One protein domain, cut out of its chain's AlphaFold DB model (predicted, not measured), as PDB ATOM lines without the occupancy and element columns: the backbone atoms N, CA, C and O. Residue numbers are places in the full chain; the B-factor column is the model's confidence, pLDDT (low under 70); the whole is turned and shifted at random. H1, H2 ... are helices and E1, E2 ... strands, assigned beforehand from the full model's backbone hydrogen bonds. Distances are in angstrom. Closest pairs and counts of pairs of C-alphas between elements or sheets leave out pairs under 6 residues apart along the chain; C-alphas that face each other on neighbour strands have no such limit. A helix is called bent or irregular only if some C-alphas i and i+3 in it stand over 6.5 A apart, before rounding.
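This is residues 10 to 204 of the 234 residues of an uncharacterized protein of Pseudomonas alcaligenes (strain ATCC 14909 / DSM 50342 / JCM 20561 / NBRC 14159 / NCIMB 9945 / NCTC 10367 / 1577) (UniProt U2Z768). A strongly twisted sheet of five strands forms the core of three layers, with the long helix H9 on one face and H5 and H6 on the other. H10 folds back on H9, H2 crosses H9 with H3 beside it, H7 and H8 pack on H9 towards its first residues, and H1 and H4 lie off the sheet. The printed part has 195 residues with ten named helices and five named strands, in the order E1 H1 H2 H3 E2 H4 H5 E3 H6 E4 E5 H7 H8 H9 H10; the sheet, E2 E1 E3 E5 E4, is mixed. The class is mixed, helices and strands; the whole is compact, radius of gyration of the C-alphas 16.4 A, spans 52 by 40 by 34 A.

Start at E1, residues 10 to 12, parallel to its neighbours E2, residues 54 to 57 (N 10 to O 54, 2.8 A), and E3, residues 99 to 102 (N 11 to O 100, 2.8 A). E5, residues 134 to 139, is parallel to E3 (N 101 to O 137, 2.8 A) and forms an antiparallel hairpin with E4, residues 123 to 126 (N 136 to O 124, 2.8 A). H1, residues 17 to 23, touches no helix. H2, residues 30 to 41, touches H3, residues 46 to 51, at Ala 36 and Thr 49, C-alphas 5.6 A apart. H4, residues 67 to 71, and H5, residues 75 to 90, meet only through their link. E1, H1 H2 H3, E2 is a strand-helix-strand unit, parallel neighbours joined through helices; E2, H4 H5, E3 is a split one, E1 between its strands, crossover right-handed. H5 is on the sheet, height 6.0 A; Ile 56 and Met 85 have its closest C-alphas to E2, 7.0 A. H6, residues 104 to 114, is on it at height 7.9 A, on the opposite face from H9, residues 158 to 184, at height 9.3 A. H9 runs along E5, at 11 degrees on the local plane. H9, the hub, touches H2 at a steep tilt of 67 degrees (Leu 39 and Ala 176, closest C-alphas, 5.4 A), H7, residues 144 to 148 (Ala 148 and Gly 165, 5.4 A), and H8, residues 151 to 154, only at the corner (Pro 151 and Gln 158, 5.0 A). H10, residues 190 to 204, forms a helical hairpin with H9, a steep tilt of 39 degrees, opposite ways (Ser 174 and Cys 197, 5.0 A), and only grazes the sheet. Every O i to N i+4 pair is within hydrogen-bond range in H2, H4, H6, H7, H9 and H10; H1 has 2 of 3, H5 10 of 12, H3 0 of 2 but 2 of 3 O i to N i+3 pairs, and H8 is too short for one.

Find C-alpha 10 at (169.046, 76.254, 2.202), where E1 begins. H9 begins at C-alpha 158, (185.111, 95.879, -16.248), and runs 37.8 A; H5 and H10 each run 19.9 A, H2 16.7 A. H10 ends at C-alpha 204, (195.175, 76.123, -3.917). H3 is irregular, C-alphas 47 and 50 being 7.2 A apart, and so is H5, C-alphas 77 and 80 being 7.8 A apart.

The C-alphas farthest apart, of Gly 94 and Gly 155, are 52.1 A apart. The printed part has no cut and no long link. Mean pLDDT of the printed part is 94.5, and no printed residue is under 70.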
ATOM      1  N   GLU A  10     168.739  74.946   2.768       97.69
ATOM      2  CA  GLU A  10     169.046  76.254   2.202       97.69
ATOM      3  C   GLU A  10     167.998  77.248   2.676       97.69
ATOM      4  O   GLU A  10     166.814  77.113   2.382       97.69
ATOM      5  N   LEU A  11     168.429  78.242   3.443       97.62
ATOM      6  CA  LEU A  11     167.565  79.325   3.872       97.62
ATOM      7  C   LEU A  11     167.727  80.486   2.885       97.62
ATOM      8  O   LEU A  11     168.814  81.056   2.754       97.62
ATOM      9  N   LEU A  12     166.647  80.810   2.185       96.25
ATOM     10  CA  LEU A  12     166.556  81.829   1.150       96.25
ATOM     11  C   LEU A  12     165.612  82.957   1.568       96.25
ATOM     12  O   LEU A  12     165.016  82.960   2.650       96.25
ATOM     13  N   HIS A  13     165.574  83.992   0.733       93.81
ATOM     14  CA  HIS A  13     164.805  85.195   1.008       93.81
ATOM     15  C   HIS A  13     163.317  84.970   0.721       93.81
ATOM     16  O   HIS A  13     162.507  85.061   1.645       93.81
ATOM     17  N   PHE A  14     162.980  84.682  -0.536       91.81
ATOM     18  CA  PHE A  14     161.624  84.428  -1.013       91.81
ATOM     19  C   PHE A  14     161.647  83.664  -2.355       91.81
ATOM     20  O   PHE A  14     162.626  83.791  -3.103       91.81
ATOM     21  N   PRO A  15     160.559  82.951  -2.715       89.56
ATOM     22  CA  PRO A  15     160.414  82.329  -4.025       89.56
ATOM     23  C   PRO A  15     160.267  83.369  -5.134       89.56
ATOM     24  O   PRO A  15     159.357  84.202  -5.061       89.56
ATOM     25  N   PRO A  16     161.041  83.295  -6.226       86.44
ATOM     26  CA  PRO A  16     160.670  84.022  -7.425       86.44
ATOM     27  C   PRO A  16     159.350  83.471  -7.991       86.44
ATOM     28  O   PRO A  16     159.146  82.261  -8.105       86.44
ATOM     29  N   ASP A  17     158.450  84.370  -8.373       85.88
ATOM     30  CA  ASP A  17     157.118  84.053  -8.899       85.88
ATOM     31  C   ASP A  17     157.133  83.104 -10.105       85.88
ATOM     32  O   ASP A  17     156.268  82.231 -10.210       85.88
ATOM     33  N   TYR A  18     158.117  83.219 -10.997       80.12
ATOM     34  CA  TYR A  18     158.232  82.362 -12.177       80.12
ATOM     35  C   TYR A  18     158.477  80.884 -11.834       80.12
ATOM     36  O   TYR A  18     157.961  80.018 -12.541       80.12
ATOM     37  N   SER A  19     159.164  80.569 -10.731       79.00
ATOM     38  CA  SER A  19     159.383  79.175 -10.315       79.00
ATOM     39  C   SER A  19     158.077  78.490  -9.897       79.00
ATOM     40  O   SER A  19     157.924  77.284 -10.057       79.00
ATOM     41  N   LEU A  20     157.076  79.253  -9.444       80.38
ATOM     42  CA  LEU A  20     155.750  78.710  -9.130       80.38
ATOM     43  C   LEU A  20     154.757  78.832 -10.287       80.38
ATOM     44  O   LEU A  20     153.960  77.928 -10.515       80.38
ATOM     45  N   THR A  21     154.770  79.955 -11.002       77.12
ATOM     46  CA  THR A  21     153.764  80.255 -12.034       77.12
ATOM     47  C   THR A  21     154.070  79.615 -13.385       77.12
ATOM     48  O   THR A  21     153.136  79.387 -14.153       77.12
ATOM     49  N   GLN A  22     155.341  79.317 -13.681       82.56
ATOM     50  CA  GLN A  22     155.767  78.723 -14.954       82.56
ATOM     51  C   GLN A  22     156.229  77.278 -14.771       82.56
ATOM     52  O   GLN A  22     155.719  76.393 -15.454       82.56
ATOM     53  N   ALA A  23     157.151  77.044 -13.836       77.62
ATOM     54  CA  ALA A  23     157.772  75.736 -13.647       77.62
ATOM     55  C   ALA A  23     156.985  74.803 -12.716       77.62
ATOM     56  O   ALA A  23     157.009  73.587 -12.881       77.62
ATOM     57  N   GLN A  24     156.288  75.370 -11.721       80.81
ATOM     58  CA  GLN A  24     155.762  74.617 -10.571       80.81
ATOM     59  C   GLN A  24     156.843  73.776  -9.860       80.81
ATOM     60  O   GLN A  24     156.535  72.796  -9.182       80.81
ATOM     61  N   ASP A  25     158.102  74.194  -9.991       82.12
ATOM     62  CA  ASP A  25     159.285  73.590  -9.395       82.12
ATOM     63  C   ASP A  25     160.207  74.721  -8.932       82.12
ATOM     64  O   ASP A  25     160.673  75.540  -9.724       82.12
ATOM     65  N   TYR A  26     160.463  74.777  -7.625       79.81
ATOM     66  CA  TYR A  26     161.331  75.797  -7.040       79.81
ATOM     67  C   TYR A  26     162.761  75.687  -7.581       79.81
ATOM     68  O   TYR A  26     163.439  76.696  -7.774       79.81
ATOM     69  N   LEU A  27     163.223  74.463  -7.851       82.00
ATOM     70  CA  LEU A  27     164.586  74.239  -8.320       82.00
ATOM     71  C   LEU A  27     164.796  74.714  -9.757       82.00
ATOM     72  O   LEU A  27     165.945  74.909 -10.143       82.00
ATOM     73  N   GLU A  28     163.725  74.996 -10.500       85.38
ATOM     74  CA  GLU A  28     163.791  75.672 -11.792       85.38
ATOM     75  C   GLU A  28     163.906  77.194 -11.582       85.38
ATOM     76  O   GLU A  28     162.954  77.975 -11.708       85.38
ATOM     77  N   SER A  29     165.107  77.628 -11.195       87.25
ATOM     78  CA  SER A  29     165.454  79.039 -11.039       87.25
ATOM     79  C   SER A  29     166.932  79.284 -11.308       87.25
ATOM     80  O   SER A  29     167.786  78.464 -10.982       87.25
ATOM     81  N   LYS A  30     167.280  80.479 -11.803       85.88
ATOM     82  CA  LYS A  30     168.694  80.838 -12.033       85.88
ATOM     83  C   LYS A  30     169.541  80.721 -10.761       85.88
ATOM     84  O   LYS A  30     170.726  80.405 -10.832       85.88
ATOM     85  N   THR A  31     168.942  81.026  -9.610       87.56
ATOM     86  CA  THR A  31     169.592  81.000  -8.294       87.56
ATOM     87  C   THR A  31     169.966  79.566  -7.908       87.56
ATOM     88  O   THR A  31     171.127  79.312  -7.584       87.56
ATOM     89  N   THR A  32     169.010  78.639  -8.000       90.31
ATOM     90  CA  THR A  32     169.177  77.216  -7.659       90.31
ATOM     91  C   THR A  32     170.007  76.474  -8.706       90.31
ATOM     92  O   THR A  32     170.916  75.734  -8.349       90.31
ATOM     93  N   ASP A  33     169.815  76.745  -9.999       93.19
ATOM     94  CA  ASP A  33     170.612  76.141 -11.077       93.19
ATOM     95  C   ASP A  33     172.103  76.454 -10.928       93.19
ATOM     96  O   ASP A  33     172.965  75.576 -11.041       93.19
ATOM     97  N   ARG A  34     172.428  77.719 -10.628       96.00
ATOM     98  CA  ARG A  34     173.814  78.119 -10.386       96.00
ATOM     99  C   ARG A  34     174.384  77.398  -9.170       96.00
ATOM    100  O   ARG A  34     175.520  76.930  -9.223       96.00
ATOM    101  N   TRP A  35     173.635  77.342  -8.071       97.94
ATOM    102  CA  TRP A  35     174.125  76.717  -6.849       97.94
ATOM    103  C   TRP A  35     174.331  75.206  -7.020       97.94
ATOM    104  O   TRP A  35     175.375  74.678  -6.636       97.94
ATOM    105  N   ALA A  36     173.420  74.531  -7.726       97.38
ATOM    106  CA  ALA A  36     173.571  73.142  -8.147       97.38
ATOM    107  C   ALA A  36     174.861  72.909  -8.951       97.38
ATOM    108  O   ALA A  36     175.574  71.939  -8.687       97.38
ATOM    109  N   ALA A  37     175.207  73.808  -9.879       97.88
ATOM    110  CA  ALA A  37     176.469  73.717 -10.613       97.88
ATOM    111  C   ALA A  37     177.686  73.798  -9.673       97.88
ATOM    112  O   ALA A  37     178.599  72.982  -9.785       97.88
ATOM    113  N   LEU A  38     177.678  74.707  -8.688       98.50
ATOM    114  CA  LEU A  38     178.757  74.815  -7.692       98.50
ATOM    115  C   LEU A  38     178.849  73.585  -6.774       98.50
ATOM    116  O   LEU A  38     179.949  73.185  -6.388       98.50
ATOM    117  N   LEU A  39     177.720  72.957  -6.433       98.62
ATOM    118  CA  LEU A  39     177.704  71.676  -5.718       98.62
ATOM    119  C   LEU A  39     178.338  70.563  -6.568       98.62
ATOM    120  O   LEU A  39     179.101  69.747  -6.046       98.62
ATOM    121  N   SER A  40     178.083  70.550  -7.879       98.50
ATOM    122  CA  SER A  40     178.695  69.586  -8.800       98.50
ATOM    123  C   SER A  40     180.194  69.786  -8.999       98.50
ATOM    124  O   SER A  40     180.928  68.798  -8.985       98.50
ATOM    125  N   GLU A  41     180.679  71.027  -9.050       98.19
ATOM    126  CA  GLU A  41     182.122  71.329  -8.998       98.19
ATOM    127  C   GLU A  41     182.785  70.816  -7.702       98.19
ATOM    128  O   GLU A  41     183.988  70.549  -7.652       98.19
ATOM    129  N   ASN A  42     181.991  70.616  -6.647       98.50
ATOM    130  CA  ASN A  42     182.410  70.034  -5.374       98.50
ATOM    131  C   ASN A  42     182.102  68.534  -5.236       98.50
ATOM    132  O   ASN A  42     182.141  67.986  -4.136       98.50
ATOM    133  N   GLY A  43     181.845  67.849  -6.351       97.69
ATOM    134  CA  GLY A  43     181.735  66.391  -6.398       97.69
ATOM    135  C   GLY A  43     180.354  65.834  -6.057       97.69
ATOM    136  O   GLY A  43     180.204  64.616  -5.965       97.69
ATOM    137  N   VAL A  44     179.327  66.677  -5.900       98.06
ATOM    138  CA  VAL A  44     177.940  66.200  -5.823       98.06
ATOM    139  C   VAL A  44     177.461  65.849  -7.230       98.06
ATOM    140  O   VAL A  44     177.392  66.706  -8.111       98.06
ATOM    141  N   ALA A  45     177.094  64.587  -7.463       97.19
ATOM    142  CA  ALA A  45     176.533  64.182  -8.750       97.19
ATOM    143  C   ALA A  45     175.314  65.053  -9.100       97.19
ATOM    144  O   ALA A  45     174.462  65.271  -8.243       97.19
ATOM    145  N   ALA A  46     175.198  65.512 -10.351       94.88
ATOM    146  CA  ALA A  46     174.134  66.434 -10.766       94.88
ATOM    147  C   ALA A  46     172.722  65.930 -10.402       94.88
ATOM    148  O   ALA A  46     171.899  66.682  -9.900       94.88
ATOM    149  N   ALA A  47     172.465  64.624 -10.542       93.31
ATOM    150  CA  ALA A  47     171.188  64.007 -10.162       93.31
ATOM    151  C   ALA A  47     170.907  64.002  -8.641       93.31
ATOM    152  O   ALA A  47     169.800  63.683  -8.216       93.31
ATOM    153  N   GLN A  48     171.908  64.306  -7.814       94.94
ATOM    154  CA  GLN A  48     171.823  64.329  -6.354       94.94
ATOM    155  C   GLN A  48     171.819  65.746  -5.774       94.94
ATOM    156  O   GLN A  48     171.508  65.889  -4.592       94.94
ATOM    157  N   THR A  49     172.115  66.787  -6.560       95.62
ATOM    158  CA  THR A  49     172.098  68.176  -6.069       95.62
ATOM    159  C   THR A  49     170.743  68.604  -5.490       95.62
ATOM    160  O   THR A  49     170.769  69.304  -4.477       95.62
ATOM    161  N   PRO A  50     169.564  68.129  -5.965       94.19
ATOM    162  CA  PRO A  50     168.287  68.467  -5.327       94.19
ATOM    163  C   PRO A  50     168.212  68.092  -3.842       94.19
ATOM    164  O   PRO A  50     167.582  68.794  -3.060       94.19
ATOM    165  N   ALA A  51     168.897  67.026  -3.414       94.12
ATOM    166  CA  ALA A  51     168.896  66.606  -2.012       94.12
ATOM    167  C   ALA A  51     169.613  67.603  -1.079       94.12
ATOM    168  O   ALA A  51     169.380  67.591   0.129       94.12
ATOM    169  N   TYR A  52     170.479  68.460  -1.622       96.31
ATOM    170  CA  TYR A  52     171.186  69.504  -0.875       96.31
ATOM    171  C   TYR A  52     170.400  70.821  -0.848       96.31
ATOM    172  O   TYR A  52     170.610  71.633   0.048       96.31
ATOM    173  N   GLN A  53     169.458  70.995  -1.773       95.00
ATOM    174  CA  GLN A  53     168.680  72.218  -1.962       95.00
ATOM    175  C   GLN A  53     167.285  72.089  -1.335       95.00
ATOM    176  O   GLN A  53     166.264  72.321  -1.980       95.00
ATOM    177  N   THR A  54     167.215  71.665  -0.066       94.44
ATOM    178  CA  THR A  54     165.946  71.725   0.681       94.44
ATOM    179  C   THR A  54     165.716  73.161   1.129       94.44
ATOM    180  O   THR A  54     166.358  73.609   2.075       94.44
ATOM    181  N   ILE A  55     164.808  73.869   0.462       94.19
ATOM    182  CA  ILE A  55     164.654  75.316   0.627       94.19
ATOM    183  C   ILE A  55     163.636  75.674   1.715       94.19
ATOM    184  O   ILE A  55     162.560  75.080   1.812       94.19
ATOM    185  N   ILE A  56     163.987  76.679   2.515       95.44
ATOM    186  CA  ILE A  56     163.111  77.420   3.424       95.44
ATOM    187  C   ILE A  56     163.250  78.900   3.065       95.44
ATOM    188  O   ILE A  56     164.367  79.387   2.931       95.44
ATOM    189  N   ASP A  57     162.150  79.639   2.959       95.38
ATOM    190  CA  ASP A  57     162.177  81.075   2.656       95.38
ATOM    191  C   ASP A  57     161.762  81.904   3.853       95.38
ATOM    192  O   ASP A  57     160.656  81.704   4.340       95.38
ATOM    193  N   ILE A  58     162.551  82.894   4.279       95.06
ATOM    194  CA  ILE A  58     162.170  83.758   5.415       95.06
ATOM    195  C   ILE A  58     160.897  84.582   5.142       95.06
ATOM    196  O   ILE A  58     160.163  84.909   6.075       95.06
ATOM    197  N   ALA A  59     160.603  84.867   3.870       94.25
ATOM    198  CA  ALA A  59     159.339  85.405   3.383       94.25
ATOM    199  C   ALA A  59     158.743  84.418   2.359       94.25
ATOM    200  O   ALA A  59     159.048  84.516   1.171       94.25
ATOM    201  N   PRO A  60     157.878  83.474   2.773       91.88
ATOM    202  CA  PRO A  60     157.308  82.446   1.905       91.88
ATOM    203  C   PRO A  60     156.154  83.019   1.060       91.88
ATOM    204  O   PRO A  60     155.039  82.502   1.045       91.88
ATOM    205  N   ILE A  61     156.420  84.137   0.385       89.88
ATOM    206  CA  ILE A  61     155.526  84.838  -0.530       89.88
ATOM    207  C   ILE A  61     156.230  84.871  -1.877       89.88
ATOM    208  O   ILE A  61     157.263  85.521  -2.022       89.88
ATOM    209  N   ALA A  62     155.663  84.188  -2.864       87.94
ATOM    210  CA  ALA A  62     156.192  84.261  -4.213       87.94
ATOM    211  C   ALA A  62     156.036  85.680  -4.771       87.94
ATOM    212  O   ALA A  62     154.938  86.242  -4.737       87.94
ATOM    213  N   ALA A  63     157.126  86.252  -5.267       88.75
ATOM    214  CA  ALA A  63     157.172  87.634  -5.732       88.75
ATOM    215  C   ALA A  63     158.137  87.780  -6.919       88.75
ATOM    216  O   ALA A  63     158.965  86.893  -7.148       88.75
ATOM    217  N   PRO A  64     158.081  88.884  -7.686       88.50
ATOM    218  CA  PRO A  64     159.068  89.143  -8.727       88.50
ATOM    219  C   PRO A  64     160.491  89.080  -8.163       88.50
ATOM    220  O   PRO A  64     160.747  89.574  -7.068       88.50
ATOM    221  N   ALA A  65     161.450  88.541  -8.920       83.25
ATOM    222  CA  ALA A  65     162.828  88.353  -8.440       83.25
ATOM    223  C   ALA A  65     163.537  89.649  -7.974       83.25
ATOM    224  O   ALA A  65     164.548  89.588  -7.280       83.25
ATOM    225  N   SER A  66     163.017  90.822  -8.348       84.94
ATOM    226  CA  SER A  66     163.501  92.140  -7.921       84.94
ATOM    227  C   SER A  66     162.835  92.686  -6.648       84.94
ATOM    228  O   SER A  66     163.242  93.740  -6.174       84.94
ATOM    229  N   ALA A  67     161.826  92.006  -6.094       87.31
ATOM    230  CA  ALA A  67     160.972  92.507  -5.010       87.31
ATOM    231  C   ALA A  67     161.585  92.384  -3.602       87.31
ATOM    232  O   ALA A  67     160.901  92.608  -2.609       87.31
ATOM    233  N   GLY A  68     162.870  92.030  -3.483       82.50
ATOM    234  CA  GLY A  68     163.492  91.768  -2.182       82.50
ATOM    235  C   GLY A  68     163.369  92.932  -1.190       82.50
ATOM    236  O   GLY A  68     163.081  92.698  -0.019       82.50
ATOM    237  N   GLY A  69     163.517  94.175  -1.658       85.62
ATOM    238  CA  GLY A  69     163.363  95.363  -0.810       85.62
ATOM    239  C   GLY A  69     161.933  95.570  -0.301       85.62
ATOM    240  O   GLY A  69     161.741  95.994   0.835       85.62
ATOM    241  N   ASP A  70     160.925  95.195  -1.091       88.62
ATOM    242  CA  ASP A  70     159.511  95.357  -0.731       88.62
ATOM    243  C   ASP A  70     159.076  94.391   0.388       88.62
ATOM    244  O   ASP A  70     158.042  94.592   1.029       88.62
ATOM    245  N   LEU A  71     159.872  93.348   0.652       87.00
ATOM    246  CA  LEU A  71     159.579  92.305   1.637       87.00
ATOM    247  C   LEU A  71     160.268  92.519   2.997       87.00
ATOM    248  O   LEU A  71     159.978  91.782   3.937       87.00
ATOM    249  N   GLU A  72     161.129  93.531   3.164       84.31
ATOM    250  CA  GLU A  72     161.891  93.736   4.412       84.31
ATOM    251  C   GLU A  72     161.028  93.894   5.675       84.31
ATOM    252  O   GLU A  72     161.464  93.546   6.772       84.31
ATOM    253  N   GLY A  73     159.780  94.343   5.525       83.81
ATOM    254  CA  GLY A  73     158.839  94.515   6.632       83.81
ATOM    255  C   GLY A  73     158.008  93.284   7.002       83.81
ATOM    256  O   GLY A  73     157.284  93.345   7.993       83.81
ATOM    257  N   VAL A  74     158.059  92.185   6.235       88.62
ATOM    258  CA  VAL A  74     157.121  91.057   6.425       88.62
ATOM    259  C   VAL A  74     157.710  89.855   7.164       88.62
ATOM    260  O   VAL A  74     156.954  88.973   7.560       88.62
ATOM    261  N   TYR A  75     159.028  89.795   7.385       88.88
ATOM    262  CA  TYR A  75     159.687  88.588   7.918       88.88
ATOM    263  C   TYR A  75     159.153  88.159   9.286       88.88
ATOM    264  O   TYR A  75     158.893  86.977   9.506       88.88
ATOM    265  N   ASP A  76     158.936  89.121  10.191       90.62
ATOM    266  CA  ASP A  76     158.488  88.840  11.558       90.62
ATOM    267  C   ASP A  76     157.099  88.166  11.586       90.62
ATOM    268  O   ASP A  76     156.821  87.393  12.500       90.62
ATOM    269  N   TYR A  77     156.263  88.371  10.557       93.62
ATOM    270  CA  TYR A  77     154.966  87.696  10.421       93.62
ATOM    271  C   TYR A  77     155.108  86.179  10.220       93.62
ATOM    272  O   TYR A  77     154.238  85.412  10.628       93.62
ATOM    273  N   PHE A  78     156.208  85.732   9.610       95.12
ATOM    274  CA  PHE A  78     156.437  84.324   9.291       95.12
ATOM    275  C   PHE A  78     157.390  83.626  10.259       95.12
ATOM    276  O   PHE A  78     157.531  82.409  10.173       95.12
ATOM    277  N   THR A  79     158.031  84.342  11.187       94.81
ATOM    278  CA  THR A  79     159.104  83.796  12.037       94.81
ATOM    279  C   THR A  79     158.724  82.497  12.751       94.81
ATOM    280  O   THR A  79     159.519  81.560  12.737       94.81
ATOM    281  N   ASP A  80     157.522  82.371  13.318       96.25
ATOM    282  CA  ASP A  80     157.108  81.133  14.003       96.25
ATOM    283  C   ASP A  80     156.982  79.941  13.043       96.25
ATOM    284  O   ASP A  80     157.406  78.820  13.355       96.25
ATOM    285  N   TYR A  81     156.460  80.194  11.843       95.81
ATOM    286  CA  TYR A  81     156.425  79.199  10.779       95.81
ATOM    287  C   TYR A  81     157.851  78.824  10.355       95.81
ATOM    288  O   TYR A  81     158.183  77.641  10.323       95.81
ATOM    289  N   GLN A  82     158.737  79.801  10.151       96.88
ATOM    290  CA  GLN A  82     160.118  79.532   9.747       96.88
ATOM    291  C   GLN A  82     160.912  78.768  10.794       96.88
ATOM    292  O   GLN A  82     161.616  77.824  10.454       96.88
ATOM    293  N   LYS A  83     160.766  79.103  12.076       97.25
ATOM    294  CA  LYS A  83     161.408  78.352  13.161       97.25
ATOM    295  C   LYS A  83     160.947  76.897  13.172       97.25
ATOM    296  O   LYS A  83     161.772  76.003  13.357       97.25
ATOM    297  N   THR A  84     159.657  76.663  12.925       96.94
ATOM    298  CA  THR A  84     159.094  75.315  12.782       96.94
ATOM    299  C   THR A  84     159.729  74.574  11.606       96.94
ATOM    300  O   THR A  84     160.192  73.446  11.776       96.94
ATOM    301  N   MET A  85     159.811  75.216  10.437       96.44
ATOM    302  CA  MET A  85     160.424  74.629   9.243       96.44
ATOM    303  C   MET A  85     161.912  74.335   9.453       96.44
ATOM    304  O   MET A  85     162.356  73.230   9.153       96.44
ATOM    305  N   VAL A  86     162.677  75.267  10.029       97.06
ATOM    306  CA  VAL A  86     164.102  75.068  10.329       97.06
ATOM    307  C   VAL A  86     164.265  73.870  11.255       97.06
ATOM    308  O   VAL A  86     165.018  72.963  10.913       97.06
ATOM    309  N   ALA A  87     163.530  73.796  12.368       96.50
ATOM    310  CA  ALA A  87     163.598  72.660  13.288       96.50
ATOM    311  C   ALA A  87     163.307  71.321  12.585       96.50
ATOM    312  O   ALA A  87     164.095  70.381  12.680       96.50
ATOM    313  N   GLN A  88     162.212  71.241  11.826       94.56
ATOM    314  CA  GLN A  88     161.771  69.997  11.186       94.56
ATOM    315  C   GLN A  88     162.647  69.562  10.007       94.56
ATOM    316  O   GLN A  88     162.869  68.365   9.808       94.56
ATOM    317  N   LEU A  89     163.126  70.506   9.193       94.81
ATOM    318  CA  LEU A  89     163.877  70.179   7.981       94.81
ATOM    319  C   LEU A  89     165.365  69.961   8.256       94.81
ATOM    320  O   LEU A  89     165.995  69.156   7.572       94.81
ATOM    321  N   THR A  90     165.911  70.601   9.293       95.00
ATOM    322  CA  THR A  90     167.277  70.319   9.762       95.00
ATOM    323  C   THR A  90     167.339  69.108  10.692       95.00
ATOM    324  O   THR A  90     168.431  68.624  10.989       95.00
ATOM    325  N   ALA A  91     166.196  68.574  11.144       89.50
ATOM    326  CA  ALA A  91     166.163  67.282  11.818       89.50
ATOM    327  C   ALA A  91     166.537  66.195  10.797       89.50
ATOM    328  O   ALA A  91     165.780  65.900   9.866       89.50
ATOM    329  N   GLY A  92     167.747  65.645  10.923       82.38
ATOM    330  CA  GLY A  92     168.188  64.491  10.144       82.38
ATOM    331  C   GLY A  92     167.929  63.174  10.880       82.38
ATOM    332  O   GLY A  92     167.360  63.141  11.973       82.38
ATOM    333  N   ALA A  93     168.352  62.062  10.279       79.06
ATOM    334  CA  ALA A  93     168.184  60.722  10.839       79.06
ATOM    335  C   ALA A  93     169.206  60.450  11.962       79.06
ATOM    336  O   ALA A  93     170.181  59.728  11.773       79.06
ATOM    337  N   GLY A  94     169.001  61.074  13.124       80.50
ATOM    338  CA  GLY A  94     169.863  60.956  14.308       80.50
ATOM    339  C   GLY A  94     170.957  62.026  14.416       80.50
ATOM    340  O   GLY A  94     171.373  62.338  15.528       80.50
ATOM    341  N   THR A  95     171.349  62.649  13.301       87.31
ATOM    342  CA  THR A  95     172.266  63.803  13.263       87.31
ATOM    343  C   THR A  95     171.580  64.971  12.572       87.31
ATOM    344  O   THR A  95     170.908  64.777  11.560       87.31
ATOM    345  N   ALA A  96     171.736  66.181  13.105       94.25
ATOM    346  CA  ALA A  96     171.195  67.380  12.478       94.25
ATOM    347  C   ALA A  96     171.867  67.650  11.120       94.25
ATOM    348  O   ALA A  96     173.066  67.427  10.956       94.25
ATOM    349  N   LEU A  97     171.093  68.121  10.146       95.94
ATOM    350  CA  LEU A  97     171.598  68.487   8.825       95.94
ATOM    351  C   LEU A  97     172.146  69.920   8.842       95.94
ATOM    352  O   LEU A  97     171.553  70.773   9.505       95.94
ATOM    353  N   PRO A  98     173.234  70.206   8.104       97.75
ATOM    354  CA  PRO A  98     173.780  71.557   7.989       97.75
ATOM    355  C   PRO A  98     172.815  72.486   7.246       97.75
ATOM    356  O   PRO A  98     172.036  72.045   6.392       97.75
ATOM    357  N   MET A  99     172.917  73.785   7.528       98.50
ATOM    358  CA  MET A  99     172.138  74.822   6.855       98.50
ATOM    359  C   MET A  99     173.040  75.900   6.248       98.50
ATOM    360  O   MET A  99     174.036  76.295   6.850       98.50
ATOM    361  N   VAL A 100     172.673  76.412   5.073       98.81
ATOM    362  CA  VAL A 100     173.307  77.591   4.465       98.81
ATOM    363  C   VAL A 100     172.309  78.747   4.432       98.81
ATOM    364  O   VAL A 100     171.180  78.576   3.983       98.81
ATOM    365  N   ALA A 101     172.714  79.921   4.920       98.75
ATOM    366  CA  ALA A 101     171.894  81.129   4.978       98.75
ATOM    367  C   ALA A 101     172.324  82.134   3.899       98.75
ATOM    368  O   ALA A 101     173.398  82.740   3.983       98.75
ATOM    369  N   PHE A 102     171.479  82.322   2.885       98.44
ATOM    370  CA  PHE A 102     171.829  83.035   1.660       98.44
ATOM    371  C   PHE A 102     171.417  84.509   1.670       98.44
ATOM    372  O   PHE A 102     170.239  84.855   1.659       98.44
ATOM    373  N   GLY A 103     172.400  85.406   1.575       97.31
ATOM    374  CA  GLY A 103     172.154  86.839   1.396       97.31
ATOM    375  C   GLY A 103     172.068  87.631   2.700       97.31
ATOM    376  O   GLY A 103     172.144  87.092   3.801       97.31
ATOM    377  N   GLY A 104     172.017  88.959   2.574       96.56
ATOM    378  CA  GLY A 104     171.987  89.880   3.717       96.56
ATOM    379  C   GLY A 104     170.759  89.686   4.614       96.56
ATOM    380  O   GLY A 104     170.944  89.353   5.783       96.56
ATOM    381  N   PRO A 105     169.528  89.819   4.075       95.94
ATOM    382  CA  PRO A 105     168.300  89.693   4.862       95.94
ATOM    383  C   PRO A 105     168.203  88.374   5.633       95.94
ATOM    384  O   PRO A 105     167.884  88.375   6.820       95.94
ATOM    385  N   VAL A 106     168.563  87.257   4.995       97.75
ATOM    386  CA  VAL A 106     168.518  85.931   5.623       97.75
ATOM    387  C   VAL A 106     169.539  85.792   6.747       97.75
ATOM    388  O   VAL A 106     169.180  85.353   7.836       97.75
ATOM    389  N   ARG A 107     170.796  86.204   6.534       98.31
ATOM    390  CA  ARG A 107     171.815  86.164   7.599       98.31
ATOM    391  C   ARG A 107     171.416  87.037   8.787       98.31
ATOM    392  O   ARG A 107     171.539  86.605   9.927       98.31
ATOM    393  N   THR A 108     170.870  88.227   8.531       97.44
ATOM    394  CA  THR A 108     170.326  89.096   9.585       97.44
ATOM    395  C   THR A 108     169.176  88.426  10.337       97.44
ATOM    396  O   THR A 108     169.144  88.488  11.566       97.44
ATOM    397  N   TRP A 109     168.260  87.759   9.630       97.69
ATOM    398  CA  TRP A 109     167.158  87.028  10.253       97.69
ATOM    399  C   TRP A 109     167.658  85.877  11.137       97.69
ATOM    400  O   TRP A 109     167.190  85.752  12.267       97.69
ATOM    401  N   VAL A 110     168.641  85.088  10.684       98.25
ATOM    402  CA  VAL A 110     169.240  84.002  11.484       98.25
ATOM    403  C   VAL A 110     169.905  84.557  12.742       98.25
ATOM    404  O   VAL A 110     169.599  84.088  13.838       98.25
ATOM    405  N   ASN A 111     170.744  85.589  12.599       98.38
ATOM    406  CA  ASN A 111     171.434  86.224  13.725       98.38
ATOM    407  C   ASN A 111     170.440  86.737  14.775       98.38
ATOM    408  O   ASN A 111     170.596  86.464  15.960       98.38
ATOM    409  N   LYS A 112     169.364  87.414  14.343       97.12
ATOM    410  CA  LYS A 112     168.301  87.907  15.236       97.12
ATOM    411  C   LYS A 112     167.518  86.768  15.899       97.12
ATOM    412  O   LYS A 112     167.177  86.864  17.072       97.12
ATOM    413  N   THR A 113     167.179  85.724  15.145       96.94
ATOM    414  CA  THR A 113     166.238  84.678  15.586       96.94
ATOM    415  C   THR A 113     166.882  83.658  16.519       96.94
ATOM    416  O   THR A 113     166.204  83.128  17.402       96.94
ATOM    417  N   TYR A 114     168.171  83.384  16.322       97.75
ATOM    418  CA  TYR A 114     168.902  82.329  17.024       97.75
ATOM    419  C   TYR A 114     170.097  82.833  17.840       97.75
ATOM    420  O   TYR A 114     170.833  82.003  18.358       97.75
ATOM    421  N   ASP A 115     170.281  84.153  17.959       97.38
ATOM    422  CA  ASP A 115     171.443  84.775  18.620       97.38
ATOM    423  C   ASP A 115     172.787  84.304  18.026       97.38
ATOM    424  O   ASP A 115     173.772  84.081  18.724       97.38
ATOM    425  N   ALA A 116     172.797  84.113  16.706       97.88
ATOM    426  CA  ALA A 116     173.972  83.706  15.944       97.88
ATOM    427  C   ALA A 116     174.755  84.921  15.421       97.88
ATOM    428  O   ALA A 116     174.251  86.048  15.376       97.88
ATOM    429  N   ASN A 117     175.974  84.684  14.941       97.50
ATOM    430  CA  ASN A 117     176.813  85.705  14.324       97.50
ATOM    431  C   ASN A 117     177.439  85.232  13.002       97.50
ATOM    432  O   ASN A 117     178.649  85.025  12.895       97.50
ATOM    433  N   ILE A 118     176.614  85.098  11.959       98.50
ATOM    434  CA  ILE A 118     177.075  84.681  10.629       98.50
ATOM    435  C   ILE A 118     177.222  85.849   9.638       98.50
ATOM    436  O   ILE A 118     176.306  86.628   9.366       98.50
ATOM    437  N   GLY A 119     178.419  85.942   9.053       98.56
ATOM    438  CA  GLY A 119     178.769  86.755   7.885       98.56
ATOM    439  C   GLY A 119     178.790  85.929   6.589       98.56
ATOM    440  O   GLY A 119     178.338  84.793   6.570       98.56
ATOM    441  N   VAL A 120     179.322  86.475   5.491       98.69
ATOM    442  CA  VAL A 120     179.654  85.645   4.313       98.69
ATOM    443  C   VAL A 120     180.875  84.807   4.670       98.69
ATOM    444  O   VAL A 120     181.887  85.378   5.073       98.69
ATOM    445  N   LEU A 121     180.767  83.484   4.531       98.62
ATOM    446  CA  LEU A 121     181.691  82.496   5.101       98.62
ATOM    447  C   LEU A 121     181.842  82.604   6.627       98.62
ATOM    448  O   LEU A 121     182.846  82.171   7.182       98.62
ATOM    449  N   GLY A 122     180.858  83.194   7.312       98.62
ATOM    450  CA  GLY A 122     180.771  83.129   8.767       98.62
ATOM    451  C   GLY A 122     180.017  81.873   9.174       98.62
ATOM    452  O   GLY A 122     178.966  81.585   8.601       98.62
ATOM    453  N   LEU A 123     180.559  81.147  10.142       98.69
ATOM    454  CA  LEU A 123     180.022  79.890  10.640       98.69
ATOM    455  C   LEU A 123     179.587  80.060  12.090       98.69
ATOM    456  O   LEU A 123     180.307  80.662  12.883       98.69
ATOM    457  N   ASP A 124     178.433  79.500  12.423       98.56
ATOM    458  CA  ASP A 124     177.955  79.419  13.798       98.56
ATOM    459  C   ASP A 124     177.096  78.162  13.993       98.56
ATOM    460  O   ASP A 124     176.846  77.406  13.050       98.56
ATOM    461  N   THR A 125     176.642  77.922  15.218       98.12
ATOM    462  CA  THR A 125     175.705  76.851  15.556       98.12
ATOM    463  C   THR A 125     174.419  77.437  16.115       98.12
ATOM    464  O   THR A 125     174.448  78.246  17.034       98.12
ATOM    465  N   ILE A 126     173.277  76.976  15.605       98.06
ATOM    466  CA  ILE A 126     171.959  77.317  16.151       98.06
ATOM    467  C   ILE A 126     171.326  76.102  16.829       98.06
ATOM    468  O   ILE A 126     171.600  74.956  16.461       98.06
ATOM    469  N   SER A 127     170.411  76.355  17.766       97.31
ATOM    470  CA  SER A 127     169.602  75.316  18.412       97.31
ATOM    471  C   SER A 127     168.116  75.499  18.081       97.31
ATOM    472  O   SER A 127     167.396  76.165  18.828       97.31
ATOM    473  N   PRO A 128     167.624  74.949  16.953       96.50
ATOM    474  CA  PRO A 128     166.258  75.202  16.502       96.50
ATOM    475  C   PRO A 128     165.206  74.383  17.263       96.50
ATOM    476  O   PRO A 128     164.034  74.751  17.264       96.50
ATOM    477  N   ALA A 129     165.619  73.309  17.943       94.88
ATOM    478  CA  ALA A 129     164.796  72.512  18.845       94.88
ATOM    479  C   ALA A 129     165.647  71.962  20.010       94.88
ATOM    480  O   ALA A 129     166.874  71.882  19.887       94.88
ATOM    481  N   PRO A 130     165.035  71.559  21.142       92.50
ATOM    482  CA  PRO A 130     165.765  70.970  22.263       92.50
ATOM    483  C   PRO A 130     166.624  69.774  21.837       92.50
ATOM    484  O   PRO A 130     166.129  68.832  21.223       92.50
ATOM    485  N   GLY A 131     167.914  69.805  22.185       90.25
ATOM    486  CA  GLY A 131     168.863  68.732  21.863       90.25
ATOM    487  C   GLY A 131     169.344  68.702  20.408       90.25
ATOM    488  O   GLY A 131     170.105  67.807  20.050       90.25
ATOM    489  N   GLN A 132     168.940  69.667  19.579       94.06
ATOM    490  CA  GLN A 132     169.377  69.785  18.195       94.06
ATOM    491  C   GLN A 132     170.372  70.936  18.049       94.06
ATOM    492  O   GLN A 132     170.056  72.067  18.400       94.06
ATOM    493  N   ASN A 133     171.545  70.649  17.485       95.69
ATOM    494  CA  ASN A 133     172.568  71.641  17.158       95.69
ATOM    495  C   ASN A 133     172.836  71.591  15.658       95.69
ATOM    496  O   ASN A 133     173.237  70.552  15.139       95.69
ATOM    497  N   VAL A 134     172.586  72.698  14.971       97.69
ATOM    498  CA  VAL A 134     172.725  72.812  13.519       97.69
ATOM    499  C   VAL A 134     173.866  73.760  13.215       97.69
ATOM    500  O   VAL A 134     173.815  74.922  13.609       97.69
ATOM    501  N   ALA A 135     174.866  73.280  12.480       98.25
ATOM    502  CA  ALA A 135     175.882  74.150  11.908       98.25
ATOM    503  C   ALA A 135     175.264  74.997  10.785       98.25
ATOM    504  O   ALA A 135     174.621  74.455   9.879       98.25
ATOM    505  N   VAL A 136     175.471  76.312  10.845       98.56
ATOM    506  CA  VAL A 136     174.947  77.273   9.874       98.56
ATOM    507  C   VAL A 136     176.080  78.079   9.274       98.56
ATOM    508  O   VAL A 136     176.799  78.774   9.989       98.56
ATOM    509  N   LEU A 137     176.200  78.032   7.949       98.88
ATOM    510  CA  LEU A 137     177.131  78.866   7.202       98.88
ATOM    511  C   LEU A 137     176.383  80.017   6.527       98.88
ATOM    512  O   LEU A 137     175.423  79.800   5.791       98.88
ATOM    513  N   GLY A 138     176.836  81.250   6.726       98.88
ATOM    514  CA  GLY A 138     176.350  82.382   5.945       98.88
ATOM    515  C   GLY A 138     177.027  82.462   4.574       98.88
ATOM    516  O   GLY A 138     178.244  82.320   4.452       98.88
ATOM    517  N   ALA A 139     176.251  82.740   3.529       98.81
ATOM    518  CA  ALA A 139     176.726  82.861   2.151       98.81
ATOM    519  C   ALA A 139     176.216  84.151   1.485       98.81
ATOM    520  O   ALA A 139     175.298  84.823   1.978       98.81
ATOM    521  N   ASN A 140     176.806  84.522   0.343       98.62
ATOM    522  CA  ASN A 140     176.169  85.503  -0.538       98.62
ATOM    523  C   ASN A 140     174.839  84.937  -1.041       98.62
ATOM    524  O   ASN A 140     174.671  83.727  -1.095       98.62
ATOM    525  N   HIS A 141     173.904  85.786  -1.463       96.88
ATOM    526  CA  HIS A 141     172.760  85.277  -2.220       96.88
ATOM    527  C   HIS A 141     173.268  84.693  -3.556       96.88
ATOM    528  O   HIS A 141     174.093  85.364  -4.183       96.88
ATOM    529  N   PRO A 142     172.811  83.523  -4.050       95.44
ATOM    530  CA  PRO A 142     173.425  82.907  -5.231       95.44
ATOM    531  C   PRO A 142     173.337  83.775  -6.493       95.44
ATOM    532  O   PRO A 142     174.197  83.672  -7.367       95.44
ATOM    533  N   SER A 143     172.350  84.677  -6.569       94.00
ATOM    534  CA  SER A 143     172.234  85.650  -7.662       94.00
ATOM    535  C   SER A 143     173.103  86.905  -7.522       94.00
ATOM    536  O   SER A 143     173.286  87.640  -8.494       94.00
ATOM    537  N   TYR A 144     173.671  87.162  -6.340       96.44
ATOM    538  CA  TYR A 144     174.431  88.382  -6.056       96.44
ATOM    539  C   TYR A 144     175.647  88.544  -6.972       96.44
ATOM    540  O   TYR A 144     176.044  89.669  -7.271       96.44
ATOM    541  N   ILE A 145     176.212  87.444  -7.476       97.69
ATOM    542  CA  ILE A 145     177.361  87.485  -8.380       97.69
ATOM    543  C   ILE A 145     177.096  88.298  -9.652       97.69
ATOM    544  O   ILE A 145     178.003  88.982 -10.116       97.69
ATOM    545  N   TRP A 146     175.875  88.278 -10.200       96.19
ATOM    546  CA  TRP A 146     175.557  89.034 -11.415       96.19
ATOM    547  C   TRP A 146     175.545  90.533 -11.145       96.19
ATOM    548  O   TRP A 146     176.075  91.292 -11.947       96.19
ATOM    549  N   TYR A 147     175.034  90.945  -9.983       95.75
ATOM    550  CA  TYR A 147     175.117  92.331  -9.530       95.75
ATOM    551  C   TYR A 147     176.569  92.734  -9.244       95.75
ATOM    552  O   TYR A 147     177.057  93.745  -9.748       95.75
ATOM    553  N   ALA A 148     177.295  91.921  -8.472       97.44
ATOM    554  CA  ALA A 148     178.679  92.198  -8.100       97.44
ATOM    555  C   ALA A 148     179.610  92.273  -9.317       97.44
ATOM    556  O   ALA A 148     180.580  93.025  -9.283       97.44
ATOM    557  N   ALA A 149     179.309  91.519 -10.375       97.88
ATOM    558  CA  ALA A 149     180.080  91.469 -11.606       97.88
ATOM    559  C   ALA A 149     179.532  92.377 -12.720       97.88
ATOM    560  O   ALA A 149     180.042  92.296 -13.835       97.88
ATOM    561  N   ASP A 150     178.535  93.226 -12.494       97.75
ATOM    562  CA  ASP A 150     178.041  94.135 -13.537       97.75
ATOM    563  C   ASP A 150     178.944  95.380 -13.654       97.75
ATOM    564  O   ASP A 150     179.030  96.148 -12.691       97.75
ATOM    565  N   PRO A 151     179.602  95.644 -14.805       97.56
ATOM    566  CA  PRO A 151     180.391  96.861 -15.009       97.56
ATOM    567  C   PRO A 151     179.614  98.162 -14.783       97.56
ATOM    568  O   PRO A 151     180.224  99.167 -14.411       97.56
ATOM    569  N   GLN A 152     178.289  98.176 -14.963       97.50
ATOM    570  CA  GLN A 152     177.466  99.367 -14.726       97.50
ATOM    571  C   GLN A 152     177.526  99.826 -13.263       97.50
ATOM    572  O   GLN A 152     177.570 101.029 -13.002       97.50
ATOM    573  N   ASN A 153     177.676  98.890 -12.321       96.75
ATOM    574  CA  ASN A 153     177.852  99.188 -10.896       96.75
ATOM    575  C   ASN A 153     179.234  99.783 -10.562       96.75
ATOM    576  O   ASN A 153     179.472 100.210  -9.434       96.75
ATOM    577  N   TYR A 154     180.137  99.853 -11.546       96.94
ATOM    578  CA  TYR A 154     181.493 100.391 -11.416       96.94
ATOM    579  C   TYR A 154     181.801 101.465 -12.468       96.94
ATOM    580  O   TYR A 154     182.957 101.655 -12.842       96.94
ATOM    581  N   GLY A 155     180.782 102.169 -12.972       96.62
ATOM    582  CA  GLY A 155     180.970 103.237 -13.961       96.62
ATOM    583  C   GLY A 155     181.519 102.744 -15.307       96.62
ATOM    584  O   GLY A 155     182.216 103.483 -15.994       96.62
ATOM    585  N   GLY A 156     181.243 101.487 -15.663       97.12
ATOM    586  CA  GLY A 156     181.747 100.828 -16.870       97.12
ATOM    587  C   GLY A 156     183.115 100.156 -16.707       97.12
ATOM    588  O   GLY A 156     183.616  99.573 -17.668       97.12
ATOM    589  N   ASP A 157     183.725 100.198 -15.520       97.94
ATOM    590  CA  ASP A 157     185.023  99.569 -15.258       97.94
ATOM    591  C   ASP A 157     184.890  98.043 -15.123       97.94
ATOM    592  O   ASP A 157     184.555  97.500 -14.063       97.94
ATOM    593  N   GLN A 158     185.176  97.336 -16.218       97.06
ATOM    594  CA  GLN A 158     185.111  95.879 -16.248       97.06
ATOM    595  C   GLN A 158     186.130  95.222 -15.307       97.06
ATOM    596  O   GLN A 158     185.824  94.186 -14.728       97.06
ATOM    597  N   ALA A 159     187.319  95.800 -15.114       96.50
ATOM    598  CA  ALA A 159     188.339  95.189 -14.263       96.50
ATOM    599  C   ALA A 159     187.906  95.189 -12.789       96.50
ATOM    600  O   ALA A 159     188.089  94.191 -12.090       96.50
ATOM    601  N   LYS A 160     187.268  96.272 -12.326       97.94
ATOM    602  CA  LYS A 160     186.666  96.322 -10.982       97.94
ATOM    603  C   LYS A 160     185.506  95.345 -10.832       97.94
ATOM    604  O   LYS A 160     185.436  94.650  -9.819       97.94
ATOM    605  N   ALA A 161     184.646  95.253 -11.843       98.38
ATOM    606  CA  ALA A 161     183.539  94.302 -11.849       98.38
ATOM    607  C   ALA A 161     184.029  92.844 -11.828       98.38
ATOM    608  O   ALA A 161     183.517  92.028 -11.065       98.38
ATOM    609  N   ASP A 162     185.059  92.523 -12.614       98.12
ATOM    610  CA  ASP A 162     185.700  91.205 -12.628       98.12
ATOM    611  C   ASP A 162     186.324  90.891 -11.260       98.12
ATOM    612  O   ASP A 162     186.120  89.803 -10.732       98.12
ATOM    613  N   ALA A 163     187.022  91.844 -10.633       98.12
ATOM    614  CA  ALA A 163     187.612  91.647  -9.307       98.12
ATOM    615  C   ALA A 163     186.555  91.367  -8.224       98.12
ATOM    616  O   ALA A 163     186.735  90.473  -7.391       98.12
ATOM    617  N   ALA A 164     185.438  92.098  -8.242       98.56
ATOM    618  CA  ALA A 164     184.326  91.866  -7.327       98.56
ATOM    619  C   ALA A 164     183.636  90.517  -7.591       98.56
ATOM    620  O   ALA A 164     183.400  89.752  -6.654       98.56
ATOM    621  N   GLY A 165     183.383  90.188  -8.860       98.50
ATOM    622  CA  GLY A 165     182.804  88.912  -9.270       98.50
ATOM    623  C   GLY A 165     183.675  87.705  -8.913       98.50
ATOM    624  O   GLY A 165     183.161  86.714  -8.402       98.50
ATOM    625  N   LEU A 166     184.997  87.802  -9.088       98.62
ATOM    626  CA  LEU A 166     185.962  86.772  -8.688       98.62
ATOM    627  C   LEU A 166     185.964  86.540  -7.174       98.62
ATOM    628  O   LEU A 166     186.026  85.394  -6.728       98.62
ATOM    629  N   LYS A 167     185.865  87.613  -6.376       98.62
ATOM    630  CA  LYS A 167     185.736  87.501  -4.917       98.62
ATOM    631  C   LYS A 167     184.460  86.752  -4.533       98.62
ATOM    632  O   LYS A 167     184.529  85.839  -3.716       98.62
ATOM    633  N   VAL A 168     183.325  87.110  -5.136       98.75
ATOM    634  CA  VAL A 168     182.044  86.430  -4.886       98.75
ATOM    635  C   VAL A 168     182.104  84.971  -5.335       98.75
ATOM    636  O   VAL A 168     181.706  84.100  -4.573       98.75
ATOM    637  N   MET A 169     182.678  84.674  -6.506       98.81
ATOM    638  CA  MET A 169     182.841  83.294  -6.975       98.81
ATOM    639  C   MET A 169     183.637  82.450  -5.977       98.81
ATOM    640  O   MET A 169     183.190  81.366  -5.621       98.81
ATOM    641  N   GLY A 170     184.772  82.961  -5.488       98.81
ATOM    642  CA  GLY A 170     185.587  82.270  -4.486       98.81
ATOM    643  C   GLY A 170     184.849  82.022  -3.172       98.81
ATOM    644  O   GLY A 170     185.003  80.961  -2.576       98.81
ATOM    645  N   GLN A 171     184.015  82.966  -2.736       98.88
ATOM    646  CA  GLN A 171     183.181  82.783  -1.549       98.88
ATOM    647  C   GLN A 171     182.098  81.723  -1.774       98.88
ATOM    648  O   GLN A 171     181.931  80.826  -0.951       98.88
ATOM    649  N   ASP A 172     181.396  81.795  -2.899       98.81
ATOM    650  CA  ASP A 172     180.270  80.918  -3.197       98.81
ATOM    651  C   ASP A 172     180.716  79.468  -3.403       98.81
ATOM    652  O   ASP A 172     180.124  78.561  -2.824       98.81
ATOM    653  N   ILE A 173     181.797  79.229  -4.159       98.88
ATOM    654  CA  ILE A 173     182.313  77.870  -4.374       98.88
ATOM    655  C   ILE A 173     182.869  77.258  -3.075       98.88
ATOM    656  O   ILE A 173     182.730  76.053  -2.860       98.88
ATOM    657  N   SER A 174     183.440  78.071  -2.171       98.94
ATOM    658  CA  SER A 174     183.854  77.620  -0.833       98.94
ATOM    659  C   SER A 174     182.655  77.249   0.042       98.94
ATOM    660  O   SER A 174     182.699  76.228   0.725       98.94
ATOM    661  N   ALA A 175     181.575  78.030   0.010       98.94
ATOM    662  CA  ALA A 175     180.355  77.712   0.748       98.94
ATOM    663  C   ALA A 175     179.642  76.468   0.185       98.94
ATOM    664  O   ALA A 175     179.237  75.599   0.956       98.94
ATOM    665  N   ALA A 176     179.572  76.319  -1.141       98.88
ATOM    666  CA  ALA A 176     179.034  75.119  -1.785       98.88
ATOM    667  C   ALA A 176     179.877  73.870  -1.466       98.88
ATOM    668  O   ALA A 176     179.331  72.800  -1.213       98.88
ATOM    669  N   CYS A 177     181.208  74.007  -1.404       98.88
ATOM    670  CA  CYS A 177     182.118  72.955  -0.943       98.88
ATOM    671  C   CYS A 177     181.798  72.511   0.485       98.88
ATOM    672  O   CYS A 177     181.691  71.313   0.754       98.88
ATOM    673  N   TRP A 178     181.611  73.477   1.388       98.88
ATOM    674  CA  TRP A 178     181.266  73.199   2.777       98.88
ATOM    675  C   TRP A 178     179.931  72.459   2.874       98.88
ATOM    676  O   TRP A 178     179.849  71.421   3.527       98.88
ATOM    677  N   GLN A 179     178.909  72.933   2.161       98.75
ATOM    678  CA  GLN A 179     177.592  72.298   2.124       98.75
ATOM    679  C   GLN A 179     177.655  70.880   1.551       98.75
ATOM    680  O   GLN A 179     177.047  69.969   2.114       98.75
ATOM    681  N   ALA A 180     178.405  70.674   0.466       98.50
ATOM    682  CA  ALA A 180     178.610  69.357  -0.122       98.50
ATOM    683  C   ALA A 180     179.253  68.395   0.889       98.50
ATOM    684  O   ALA A 180     178.721  67.310   1.124       98.50
ATOM    685  N   GLY A 181     180.348  68.803   1.538       97.94
ATOM    686  CA  GLY A 181     181.047  67.976   2.525       97.94
ATOM    687  C   GLY A 181     180.194  67.664   3.756       97.94
ATOM    688  O   GLY A 181     180.028  66.497   4.121       97.94
ATOM    689  N   MET A 182     179.590  68.691   4.356       97.81
ATOM    690  CA  MET A 182     178.732  68.541   5.532       97.81
ATOM    691  C   MET A 182     177.458  67.751   5.220       97.81
ATOM    692  O   MET A 182     176.994  66.984   6.055       97.81
ATOM    693  N   GLY A 183     176.890  67.891   4.021       95.94
ATOM    694  CA  GLY A 183     175.707  67.128   3.632       95.94
ATOM    695  C   GLY A 183     176.010  65.657   3.342       95.94
ATOM    696  O   GLY A 183     175.197  64.785   3.647       95.94
ATOM    697  N   GLN A 184     177.193  65.348   2.804       94.50
ATOM    698  CA  GLN A 184     177.643  63.963   2.624       94.50
ATOM    699  C   GLN A 184     177.927  63.283   3.961       94.50
ATOM    700  O   GLN A 184     177.541  62.126   4.151       94.50
ATOM    701  N   ASN A 185     178.573  64.000   4.882       92.94
ATOM    702  CA  ASN A 185     178.912  63.504   6.208       92.94
ATOM    703  C   ASN A 185     178.599  64.551   7.298       92.94
ATOM    704  O   ASN A 185     179.498  65.298   7.700       92.94
ATOM    705  N   PRO A 186     177.360  64.565   7.830       86.81
ATOM    706  CA  PRO A 186     176.923  65.542   8.834       86.81
ATOM    707  C   PRO A 186     177.683  65.502  10.166       86.81
ATOM    708  O   PRO A 186     177.567  66.432  10.954       86.81
ATOM    709  N   GLY A 187     178.455  64.441  10.437       86.88
ATOM    710  CA  GLY A 187     179.311  64.340  11.625       86.88
ATOM    711  C   GLY A 187     180.694  64.986  11.476       86.88
ATOM    712  O   GLY A 187     181.492  64.910  12.406       86.88
ATOM    713  N   THR A 188     181.007  65.564  10.313       92.94
ATOM    714  CA  THR A 188     182.273  66.279  10.076       92.94
ATOM    715  C   THR A 188     182.348  67.536  10.945       92.94
ATOM    716  O   THR A 188     181.330  68.180  11.179       92.94
ATOM    717  N   ASP A 189     183.547  67.907  11.403       97.50
ATOM    718  CA  ASP A 189     183.743  69.179  12.101       97.50
ATOM    719  C   ASP A 189     183.439  70.365  11.157       97.50
ATOM    720  O   ASP A 189     184.098  70.505  10.116       97.50
ATOM    721  N   PRO A 190     182.453  71.224  11.484       98.19
ATOM    722  CA  PRO A 190     182.021  72.284  10.581       98.19
ATOM    723  C   PRO A 190     183.103  73.327  10.277       98.19
ATOM    724  O   PRO A 190     183.146  73.836   9.153       98.19
ATOM    725  N   GLN A 191     183.968  73.647  11.245       98.50
ATOM    726  CA  GLN A 191     185.013  74.659  11.074       98.50
ATOM    727  C   GLN A 191     186.156  74.112  10.220       98.50
ATOM    728  O   GLN A 191     186.575  74.758   9.263       98.50
ATOM    729  N   GLN A 192     186.600  72.885  10.493       98.44
ATOM    730  CA  GLN A 192     187.616  72.203   9.699       98.44
ATOM    731  C   GLN A 192     187.178  72.056   8.236       98.44
ATOM    732  O   GLN A 192     187.984  72.269   7.327       98.44
ATOM    733  N   ALA A 193     185.905  71.717   7.994       98.56
ATOM    734  CA  ALA A 193     185.350  71.660   6.644       98.56
ATOM    735  C   ALA A 193     185.415  73.030   5.948       98.56
ATOM    736  O   ALA A 193     185.813  73.114   4.782       98.56
ATOM    737  N   LEU A 194     185.067  74.113   6.654       98.81
ATOM    738  CA  LEU A 194     185.076  75.467   6.097       98.81
ATOM    739  C   LEU A 194     186.498  75.932   5.775       98.81
ATOM    740  O   LEU A 194     186.738  76.470   4.690       98.81
ATOM    741  N   ASP A 195     187.441  75.691   6.683       98.81
ATOM    742  CA  ASP A 195     188.848  76.040   6.509       98.81
ATOM    743  C   ASP A 195     189.437  75.307   5.301       98.81
ATOM    744  O   ASP A 195     190.067  75.927   4.439       98.81
ATOM    745  N   ALA A 196     189.163  74.004   5.173       98.69
ATOM    746  CA  ALA A 196     189.610  73.201   4.040       98.69
ATOM    747  C   ALA A 196     189.020  73.697   2.708       98.69
ATOM    748  O   ALA A 196     189.749  73.845   1.725       98.69
ATOM    749  N   CYS A 197     187.723  74.006   2.670       98.81
ATOM    750  CA  CYS A 197     187.049  74.514   1.473       98.81
ATOM    751  C   CYS A 197     187.499  75.929   1.079       98.81
ATOM    752  O   CYS A 197     187.610  76.244  -0.110       98.81
ATOM    753  N   THR A 198     187.791  76.783   2.059       98.75
ATOM    754  CA  THR A 198     188.344  78.124   1.834       98.75
ATOM    755  C   THR A 198     189.773  78.027   1.309       98.75
ATOM    756  O   THR A 198     190.091  78.617   0.275       98.75
ATOM    757  N   GLN A 199     190.615  77.214   1.952       98.69
ATOM    758  CA  GLN A 199     191.989  76.965   1.520       98.69
ATOM    759  C   GLN A 199     192.033  76.389   0.102       98.69
ATOM    760  O   GLN A 199     192.807  76.861  -0.732       98.69
ATOM    761  N   LYS A 200     191.187  75.399  -0.195       98.56
ATOM    762  CA  LYS A 200     191.092  74.811  -1.530       98.56
ATOM    763  C   LYS A 200     190.771  75.882  -2.564       98.56
ATOM    764  O   LYS A 200     191.596  76.160  -3.424       98.56
ATOM    765  N   TRP A 201     189.614  76.524  -2.476       98.62
ATOM    766  CA  TRP A 201     189.109  77.312  -3.600       98.62
ATOM    767  C   TRP A 201     189.663  78.732  -3.692       98.62
ATOM    768  O   TRP A 201     189.694  79.317  -4.778       98.62
ATOM    769  N   GLN A 202     190.121  79.305  -2.582       98.19
ATOM    770  CA  GLN A 202     190.629  80.680  -2.572       98.19
ATOM    771  C   GLN A 202     192.155  80.749  -2.628       98.19
ATOM    772  O   GLN A 202     192.700  81.813  -2.942       98.19
ATOM    773  N   VAL A 203     192.850  79.629  -2.386       97.69
ATOM    774  CA  VAL A 203     194.317  79.562  -2.396       97.69
ATOM    775  C   VAL A 203     194.822  78.516  -3.388       97.69
ATOM    776  O   VAL A 203     195.420  78.898  -4.395       97.69
ATOM    777  N   THR A 204     194.583  77.227  -3.135       97.75
ATOM    778  CA  THR A 204     195.175  76.123  -3.917       97.75
ATOM    779  C   THR A 204     194.658  76.098  -5.360       97.75
ATOM    780  O   THR A 204     195.439  76.176  -6.308       97.75
TER     781      THR A 204